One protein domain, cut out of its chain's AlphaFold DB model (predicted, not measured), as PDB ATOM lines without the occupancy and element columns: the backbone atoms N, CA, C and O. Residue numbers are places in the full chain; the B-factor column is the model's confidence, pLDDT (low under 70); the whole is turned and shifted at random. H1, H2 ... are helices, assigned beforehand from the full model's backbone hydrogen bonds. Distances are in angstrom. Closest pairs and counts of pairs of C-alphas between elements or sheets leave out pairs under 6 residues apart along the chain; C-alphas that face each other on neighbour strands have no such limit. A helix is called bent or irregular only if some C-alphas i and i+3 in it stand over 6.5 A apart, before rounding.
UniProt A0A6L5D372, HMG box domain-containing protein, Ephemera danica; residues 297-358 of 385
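AT A GLANCE: This is residues 297 to 358 of the 385 residues of the protein "HMG box domain-containing protein" of Ephemera danica (UniProt A0A6L5D372). The model is an open, flat frame of three helices that do not form a packed core: H1 stands at one end, H2 makes the long bar, and H3 folds back from the far end of H2. The printed part has 62 residues with three named helices, H1, H2 and H3 in that order, and no named strand; the class is all helix. It is extended, with a radius of gyration of the C-alphas of 16.7 A and spans of 46 by 24 by 8 A.

HOW THE PARTS SIT: H1, residues 297 to 308, and H2, residues 320 to 338, are near each other, with 5 pairs of C-alphas within 10 A. H3, residues 344 to 356, is apart from H1 and from H2. Residues 324 to 358, of which 324 to 338 belong to H2 and 344 to 356 to H3, stand free. In H1 and H3 every O i to N i+4 pair is within hydrogen-bond range; in H2 13 of 15 are.

IN THESE COORDINATES: H1 begins at C-alpha 297 (-61.032, 46.537, -15.513) and is 16.2 A long. H2 is 26.9 A long and only just irregular: C-alphas 333 and 336 are 6.6 A apart. H3, 18.3 A long, ends at C-alpha 356 (-37.557, 38.848, 10.627).

THE WHOLE: The C-alphas farthest apart, of Ser 307 and Ser 341, are 46.6 A apart. The printed part has no cut. The link from H1 to H2 is long, that from H2 to H3 tight. Confidence is under 70 at residues 334 to 342 and residue 358.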
ATOM      1  N   ASN A 297     -62.408  46.323 -15.071       72.94
ATOM      2  CA  ASN A 297     -61.032  46.537 -15.513       72.94
ATOM      3  C   ASN A 297     -60.035  45.935 -14.518       72.94
ATOM      4  O   ASN A 297     -59.164  45.170 -14.920       72.94
ATOM      5  N   GLU A 298     -60.223  46.196 -13.228       78.75
ATOM      6  CA  GLU A 298     -59.386  45.693 -12.139       78.75
ATOM      7  C   GLU A 298     -59.558  44.175 -12.005       78.75
ATOM      8  O   GLU A 298     -58.579  43.452 -11.844       78.75
ATOM      9  N   LEU A 299     -60.782  43.656 -12.177       79.50
ATOM     10  CA  LEU A 299     -61.022  42.214 -12.268       79.50
ATOM     11  C   LEU A 299     -60.314  41.590 -13.483       79.50
ATOM     12  O   LEU A 299     -59.710  40.525 -13.362       79.50
ATOM     13  N   LYS A 300     -60.349  42.245 -14.650       81.75
ATOM     14  CA  LYS A 300     -59.634  41.797 -15.856       81.75
ATOM     15  C   LYS A 300     -58.114  41.849 -15.675       81.75
ATOM     16  O   LYS A 300     -57.421  40.986 -16.209       81.75
ATOM     17  N   GLU A 301     -57.598  42.813 -14.919       83.81
ATOM     18  CA  GLU A 301     -56.183  42.915 -14.558       83.81
ATOM     19  C   GLU A 301     -55.768  41.790 -13.598       83.81
ATOM     20  O   GLU A 301     -54.820  41.067 -13.897       83.81
ATOM     21  N   ILE A 302     -56.536  41.550 -12.527       84.56
ATOM     22  CA  ILE A 302     -56.346  40.425 -11.592       84.56
ATOM     23  C   ILE A 302     -56.338  39.091 -12.356       84.56
ATOM     24  O   ILE A 302     -55.397  38.306 -12.233       84.56
ATOM     25  N   LEU A 303     -57.355  38.843 -13.190       84.00
ATOM     26  CA  LEU A 303     -57.448  37.631 -14.009       84.00
ATOM     27  C   LEU A 303     -56.312  37.541 -15.038       84.00
ATOM     28  O   LEU A 303     -55.806  36.452 -15.291       84.00
ATOM     29  N   GLY A 304     -55.861  38.668 -15.593       86.19
ATOM     30  CA  GLY A 304     -54.693  38.733 -16.469       86.19
ATOM     31  C   GLY A 304     -53.383  38.400 -15.748       86.19
ATOM     32  O   GLY A 304     -52.534  37.717 -16.316       86.19
ATOM     33  N   ASN A 305     -53.220  38.829 -14.497       84.56
ATOM     34  CA  ASN A 305     -52.028  38.569 -13.685       84.56
ATOM     35  C   ASN A 305     -51.980  37.114 -13.185       84.56
ATOM     36  O   ASN A 305     -50.904  36.512 -13.173       84.56
ATOM     37  N   ILE A 306     -53.142  36.526 -12.879       87.62
ATOM     38  CA  ILE A 306     -53.301  35.088 -12.601       87.62
ATOM     39  C   ILE A 306     -53.064  34.262 -13.876       87.62
ATOM     40  O   ILE A 306     -52.325  33.286 -13.853       87.62
ATOM     41  N   SER A 307     -53.610  34.673 -15.025       86.25
ATOM     42  CA  SER A 307     -53.429  33.949 -16.293       86.25
ATOM     43  C   SER A 307     -51.987  33.968 -16.818       86.25
ATOM     44  O   SER A 307     -51.636  33.100 -17.616       86.25
ATOM     45  N   LYS A 308     -51.167  34.950 -16.422       87.00
ATOM     46  CA  LYS A 308     -49.740  35.029 -16.786       87.00
ATOM     47  C   LYS A 308     -48.843  34.170 -15.893       87.00
ATOM     48  O   LYS A 308     -47.789  33.748 -16.354       87.00
ATOM     49  N   ASN A 309     -49.235  33.938 -14.639       82.94
ATOM     50  CA  ASN A 309     -48.421  33.258 -13.633       82.94
ATOM     51  C   ASN A 309     -49.255  32.163 -12.948       82.94
ATOM     52  O   ASN A 309     -50.086  32.508 -12.111       82.94
ATOM     53  N   PRO A 310     -49.053  30.864 -13.240       74.81
ATOM     54  CA  PRO A 310     -49.849  29.800 -12.619       74.81
ATOM     55  C   PRO A 310     -49.690  29.759 -11.087       74.81
ATOM     56  O   PRO A 310     -50.674  29.552 -10.382       74.81
ATOM     57  N   ASP A 311     -48.501  30.080 -10.567       80.06
ATOM     58  CA  ASP A 311     -48.218  30.205  -9.128       80.06
ATOM     59  C   ASP A 311     -48.474  31.639  -8.601       80.06
ATOM     60  O   ASP A 311     -47.652  32.245  -7.906       80.06
ATOM     61  N   CYS A 312     -49.611  32.238  -8.977       76.38
ATOM     62  CA  CYS A 312     -49.930  33.632  -8.650       76.38
ATOM     63  C   CYS A 312     -50.148  33.842  -7.139       76.38
ATOM     64  O   CYS A 312     -51.227  33.601  -6.595       76.38
ATOM     65  N   THR A 313     -49.128  34.352  -6.447       81.44
ATOM     66  CA  THR A 313     -49.237  34.762  -5.038       81.44
ATOM     67  C   THR A 313     -50.109  36.018  -4.898       81.44
ATOM     68  O   THR A 313     -50.116  36.874  -5.779       81.44
ATOM     69  N   LEU A 314     -50.788  36.195  -3.756       79.75
ATOM     70  CA  LEU A 314     -51.687  37.330  -3.478       79.75
ATOM     71  C   LEU A 314     -51.056  38.725  -3.677       79.75
ATOM     72  O   LEU A 314     -51.780  39.693  -3.895       79.75
ATOM     73  N   ALA A 315     -49.730  38.848  -3.583       79.94
ATOM     74  CA  ALA A 315     -49.005  40.083  -3.885       79.94
ATOM     75  C   ALA A 315     -48.892  40.357  -5.399       79.94
ATOM     76  O   ALA A 315     -48.940  41.510  -5.813       79.94
ATOM     77  N   LEU A 316     -48.779  39.305  -6.218       78.50
ATOM     78  CA  LEU A 316     -48.636  39.371  -7.678       78.50
ATOM     79  C   LEU A 316     -49.983  39.493  -8.405       78.50
ATOM     80  O   LEU A 316     -50.022  39.931  -9.551       78.50
ATOM     81  N   SER A 317     -51.088  39.120  -7.752       84.50
ATOM     82  CA  SER A 317     -52.437  39.255  -8.313       84.50
ATOM     83  C   SER A 317     -53.072  40.631  -8.089       84.50
ATOM     84  O   SER A 317     -54.130  40.887  -8.658       84.50
ATOM     85  N   ARG A 318     -52.476  41.524  -7.282       84.75
ATOM     86  CA  ARG A 318     -53.045  42.861  -7.028       84.75
ATOM     87  C   ARG A 318     -53.007  43.734  -8.292       84.75
ATOM     88  O   ARG A 318     -51.976  43.746  -8.960       84.75
ATOM     89  N   PRO A 319     -54.084  44.481  -8.593       84.50
ATOM     90  CA  PRO A 319     -54.083  45.459  -9.672       84.50
ATOM     91  C   PRO A 319     -53.386  46.761  -9.242       84.50
ATOM     92  O   PRO A 319     -53.329  47.079  -8.049       84.50
ATOM     93  N   GLU A 320     -52.880  47.535 -10.202       81.38
ATOM     94  CA  GLU A 320     -51.997  48.691  -9.967       81.38
ATOM     95  C   GLU A 320     -52.605  49.753  -9.027       81.38
ATOM     96  O   GLU A 320     -51.921  50.287  -8.151       81.38
ATOM     97  N   ILE A 321     -53.909  50.021  -9.151       77.25
ATOM     98  CA  ILE A 321     -54.642  50.986  -8.306       77.25
ATOM     99  C   ILE A 321     -54.598  50.585  -6.822       77.25
ATOM    100  O   ILE A 321     -54.490  51.434  -5.937       77.25
ATOM    101  N   VAL A 322     -54.635  49.282  -6.534       80.56
ATOM    102  CA  VAL A 322     -54.641  48.746  -5.164       80.56
ATOM    103  C   VAL A 322     -53.263  48.837  -4.529       80.56
ATOM    104  O   VAL A 322     -53.169  49.102  -3.332       80.56
ATOM    105  N   LEU A 323     -52.204  48.655  -5.320       81.56
ATOM    106  CA  LEU A 323     -50.830  48.851  -4.865       81.56
ATOM    107  C   LEU A 323     -50.612  50.314  -4.457       81.56
ATOM    108  O   LEU A 323     -50.244  50.564  -3.311       81.56
ATOM    109  N   LYS A 324     -51.008  51.269  -5.309       79.75
ATOM    110  CA  LYS A 324     -50.951  52.713  -5.004       79.75
ATOM    111  C   LYS A 324     -51.744  53.089  -3.750       79.75
ATOM    112  O   LYS A 324     -51.242  53.820  -2.901       79.75
ATOM    113  N   PHE A 325     -52.952  52.548  -3.581       81.31
ATOM    114  CA  PHE A 325     -53.742  52.750  -2.360       81.31
ATOM    115  C   PHE A 325     -53.042  52.192  -1.107       81.31
ATOM    116  O   PHE A 325     -53.023  52.842  -0.060       81.31
ATOM    117  N   MET A 326     -52.446  50.996  -1.191       80.38
ATOM    118  CA  MET A 326     -51.698  50.394  -0.080       80.38
ATOM    119  C   MET A 326     -50.426  51.188   0.257       80.38
ATOM    120  O   MET A 326     -50.116  51.368   1.434       80.38
ATOM    121  N   GLU A 327     -49.722  51.707  -0.750       81.50
ATOM    122  CA  GLU A 327     -48.549  52.580  -0.607       81.50
ATOM    123  C   GLU A 327     -48.910  53.917   0.057       81.50
ATOM    124  O   GLU A 327     -48.230  54.356   0.992       81.50
ATOM    125  N   GLU A 328     -50.018  54.538  -0.357       77.31
ATOM    126  CA  GLU A 328     -50.526  55.759   0.267       77.31
ATOM    127  C   GLU A 328     -50.921  55.506   1.729       77.31
ATOM    128  O   GLU A 328     -50.537  56.270   2.616       77.31
ATOM    129  N   LYS A 329     -51.609  54.393   2.023       73.44
ATOM    130  CA  LYS A 329     -51.977  54.019   3.399       73.44
ATOM    131  C   LYS A 329     -50.765  53.742   4.285       73.44
ATOM    132  O   LYS A 329     -50.737  54.234   5.411       73.44
ATOM    133  N   ALA A 330     -49.752  53.039   3.777       81.38
ATOM    134  CA  ALA A 330     -48.493  52.820   4.491       81.38
ATOM    135  C   ALA A 330     -47.769  54.148   4.794       81.38
ATOM    136  O   ALA A 330     -47.233  54.343   5.888       81.38
ATOM    137  N   THR A 331     -47.818  55.098   3.857       77.56
ATOM    138  CA  THR A 331     -47.262  56.449   4.035       77.56
ATOM    139  C   THR A 331     -48.038  57.241   5.088       77.56
ATOM    140  O   THR A 331     -47.434  57.813   5.994       77.56
ATOM    141  N   GLN A 332     -49.375  57.213   5.035       74.62
ATOM    142  CA  GLN A 332     -50.250  57.854   6.022       74.62
ATOM    143  C   GLN A 332     -50.025  57.305   7.441       74.62
ATOM    144  O   GLN A 332     -50.019  58.088   8.388       74.62
ATOM    145  N   SER A 333     -49.775  55.999   7.608       72.56
ATOM    146  CA  SER A 333     -49.424  55.426   8.918       72.56
ATOM    147  C   SER A 333     -48.028  55.814   9.423       72.56
ATOM    148  O   SER A 333     -47.805  55.810  10.630       72.56
ATOM    149  N   GLY A 334     -47.098  56.167   8.529       68.12
ATOM    150  CA  GLY A 334     -45.746  56.604   8.894       68.12
ATOM    151  C   GLY A 334     -45.647  58.078   9.309       68.12
ATOM    152  O   GLY A 334     -44.776  58.429  10.100       68.12
ATOM    153  N   LEU A 335     -46.544  58.947   8.827       64.81
ATOM    154  CA  LEU A 335     -46.511  60.388   9.131       64.81
ATOM    155  C   LEU A 335     -46.581  60.714  10.643       64.81
ATOM    156  O   LEU A 335     -45.736  61.479  11.105       64.81
ATOM    157  N   PRO A 336     -47.467  60.103  11.460       61.78
ATOM    158  CA  PRO A 336     -47.497  60.349  12.907       61.78
ATOM    159  C   PRO A 336     -46.237  59.894  13.656       61.78
ATOM    160  O   PRO A 336     -46.002  60.358  14.770       61.78
ATOM    161  N   ILE A 337     -45.460  58.974  13.072       62.53
ATOM    162  CA  ILE A 337     -44.183  58.476  13.605       62.53
ATOM    163  C   ILE A 337     -43.057  59.468  13.271       62.53
ATOM    164  O   ILE A 337     -42.145  59.652  14.064       62.53
ATOM    165  N   PHE A 338     -43.143  60.153  12.127       59.25
ATOM    166  CA  PHE A 338     -42.220  61.225  11.744       59.25
ATOM    167  C   PHE A 338     -42.428  62.516  12.561       59.25
ATOM    168  O   PHE A 338     -41.466  63.216  12.861       59.25
ATOM    169  N   GLU A 339     -43.672  62.836  12.934       57.25
ATOM    170  CA  GLU A 339     -44.011  64.055  13.692       57.25
ATOM    171  C   GLU A 339     -43.835  63.930  15.218       57.25
ATOM    172  O   GLU A 339     -43.860  64.939  15.927       57.25
ATOM    173  N   LYS A 340     -43.662  62.715  15.749       62.72
ATOM    174  CA  LYS A 340     -43.466  62.441  17.184       62.72
ATOM    175  C   LYS A 340     -42.070  61.878  17.430       62.72
ATOM    176  O   LYS A 340     -41.518  61.195  16.581       62.72
ATOM    177  N   SER A 341     -41.505  62.100  18.618       58.19
ATOM    178  CA  SER A 341     -40.288  61.385  19.015       58.19
ATOM    179  C   SER A 341     -40.626  59.925  19.327       58.19
ATOM    180  O   SER A 341     -41.241  59.652  20.362       58.19
ATOM    181  N   THR A 342     -40.224  59.003  18.457       65.69
ATOM    182  CA  THR A 342     -40.246  57.564  18.741       65.69
ATOM    183  C   THR A 342     -39.342  57.212  19.916       65.69
ATOM    184  O   THR A 342     -38.268  57.789  20.102       65.69
ATOM    185  N   ASN A 343     -39.774  56.241  20.715       76.75
ATOM    186  CA  ASN A 343     -38.964  55.662  21.781       76.75
ATOM    187  C   ASN A 343     -37.928  54.687  21.184       76.75
ATOM    188  O   ASN A 343     -38.194  54.032  20.177       76.75
ATOM    189  N   ALA A 344     -36.767  54.538  21.828       81.44
ATOM    190  CA  ALA A 344     -35.747  53.560  21.442       81.44
ATOM    191  C   ALA A 344     -36.324  52.136  21.330       81.44
ATOM    192  O   ALA A 344     -36.057  51.457  20.345       81.44
ATOM    193  N   VAL A 345     -37.199  51.740  22.262       83.12
ATOM    194  CA  VAL A 345     -37.872  50.425  22.253       83.12
ATOM    195  C   VAL A 345     -38.717  50.220  20.987       83.12
ATOM    196  O   VAL A 345     -38.679  49.155  20.384       83.12
ATOM    197  N   GLU A 346     -39.437  51.251  20.533       80.38
ATOM    198  CA  GLU A 346     -40.265  51.176  19.319       80.38
ATOM    199  C   GLU A 346     -39.395  51.037  18.058       80.38
ATOM    200  O   GLU A 346     -39.745  50.312  17.129       80.38
ATOM    201  N   VAL A 347     -38.232  51.702  18.033       82.81
ATOM    202  CA  VAL A 347     -37.260  51.602  16.933       82.81
ATOM    203  C   VAL A 347     -36.568  50.233  16.919       82.81
ATOM    204  O   VAL A 347     -36.368  49.666  15.845       82.81
ATOM    205  N   GLU A 348     -36.241  49.679  18.088       83.31
ATOM    206  CA  GLU A 348     -35.703  48.321  18.239       83.31
ATOM    207  C   GLU A 348     -36.713  47.263  17.767       83.31
ATOM    208  O   GLU A 348     -36.360  46.405  16.952       83.31
ATOM    209  N   ASP A 349     -37.985  47.377  18.166       85.31
ATOM    210  CA  ASP A 349     -39.070  46.507  17.694       85.31
ATOM    211  C   ASP A 349     -39.265  46.602  16.172       85.31
ATOM    212  O   ASP A 349     -39.423  45.576  15.500       85.31
ATOM    213  N   MET A 350     -39.222  47.810  15.596       83.19
ATOM    214  CA  MET A 350     -39.290  48.014  14.142       83.19
ATOM    215  C   MET A 350     -38.103  47.370  13.409       83.19
ATOM    216  O   MET A 350     -38.295  46.733  12.368       83.19
ATOM    217  N   LEU A 351     -36.886  47.504  13.943       83.50
ATOM    218  CA  LEU A 351     -35.678  46.917  13.361       83.50
ATOM    219  C   LEU A 351     -35.712  45.384  13.423       83.50
ATOM    220  O   LEU A 351     -35.400  44.723  12.430       83.50
ATOM    221  N   HIS A 352     -36.147  44.821  14.551       84.06
ATOM    222  CA  HIS A 352     -36.323  43.381  14.729       84.06
ATOM    223  C   HIS A 352     -37.374  42.817  13.758       84.06
ATOM    224  O   HIS A 352     -37.125  41.813  13.087       84.06
ATOM    225  N   HIS A 353     -38.511  43.500  13.581       83.00
ATOM    226  CA  HIS A 353     -39.504  43.117  12.574       83.00
ATOM    227  C   HIS A 353     -38.948  43.188  11.143       83.00
ATOM    228  O   HIS A 353     -39.197  42.272  10.360       83.00
ATOM    229  N   TRP A 354     -38.169  44.218  10.790       82.31
ATOM    230  CA  TRP A 354     -37.537  44.304   9.466       82.31
ATOM    231  C   TRP A 354     -36.579  43.127   9.202       82.31
ATOM    232  O   TRP A 354     -36.636  42.525   8.127       82.31
ATOM    233  N   GLN A 355     -35.768  42.745  10.196       81.38
ATOM    234  CA  GLN A 355     -34.873  41.584  10.115       81.38
ATOM    235  C   GLN A 355     -35.650  40.268   9.939       81.38
ATOM    236  O   GLN A 355     -35.318  39.475   9.059       81.38
ATOM    237  N   LEU A 356     -36.720  40.054  10.715       80.81
ATOM    238  CA  LEU A 356     -37.557  38.848  10.627       80.81
ATOM    239  C   LEU A 356     -38.285  38.700   9.283       80.81
ATOM    240  O   LEU A 356     -38.506  37.578   8.830       80.81
ATOM    241  N   GLN A 357     -38.653  39.805   8.631       75.06
ATOM    242  CA  GLN A 357     -39.293  39.774   7.309       75.06
ATOM    243  C   GLN A 357     -38.307  39.471   6.161       75.06
ATOM    244  O   GLN A 357     -38.739  39.323   5.019       75.06
ATOM    245  N   ASN A 358     -36.998  39.376   6.446       61.47
ATOM    246  CA  ASN A 358     -35.925  39.063   5.491       61.47
ATOM    247  C   ASN A 358     -35.988  39.910   4.199       61.47
ATOM    248  O   ASN A 358     -35.802  39.430   3.077       61.47
TER     249      ASN A 358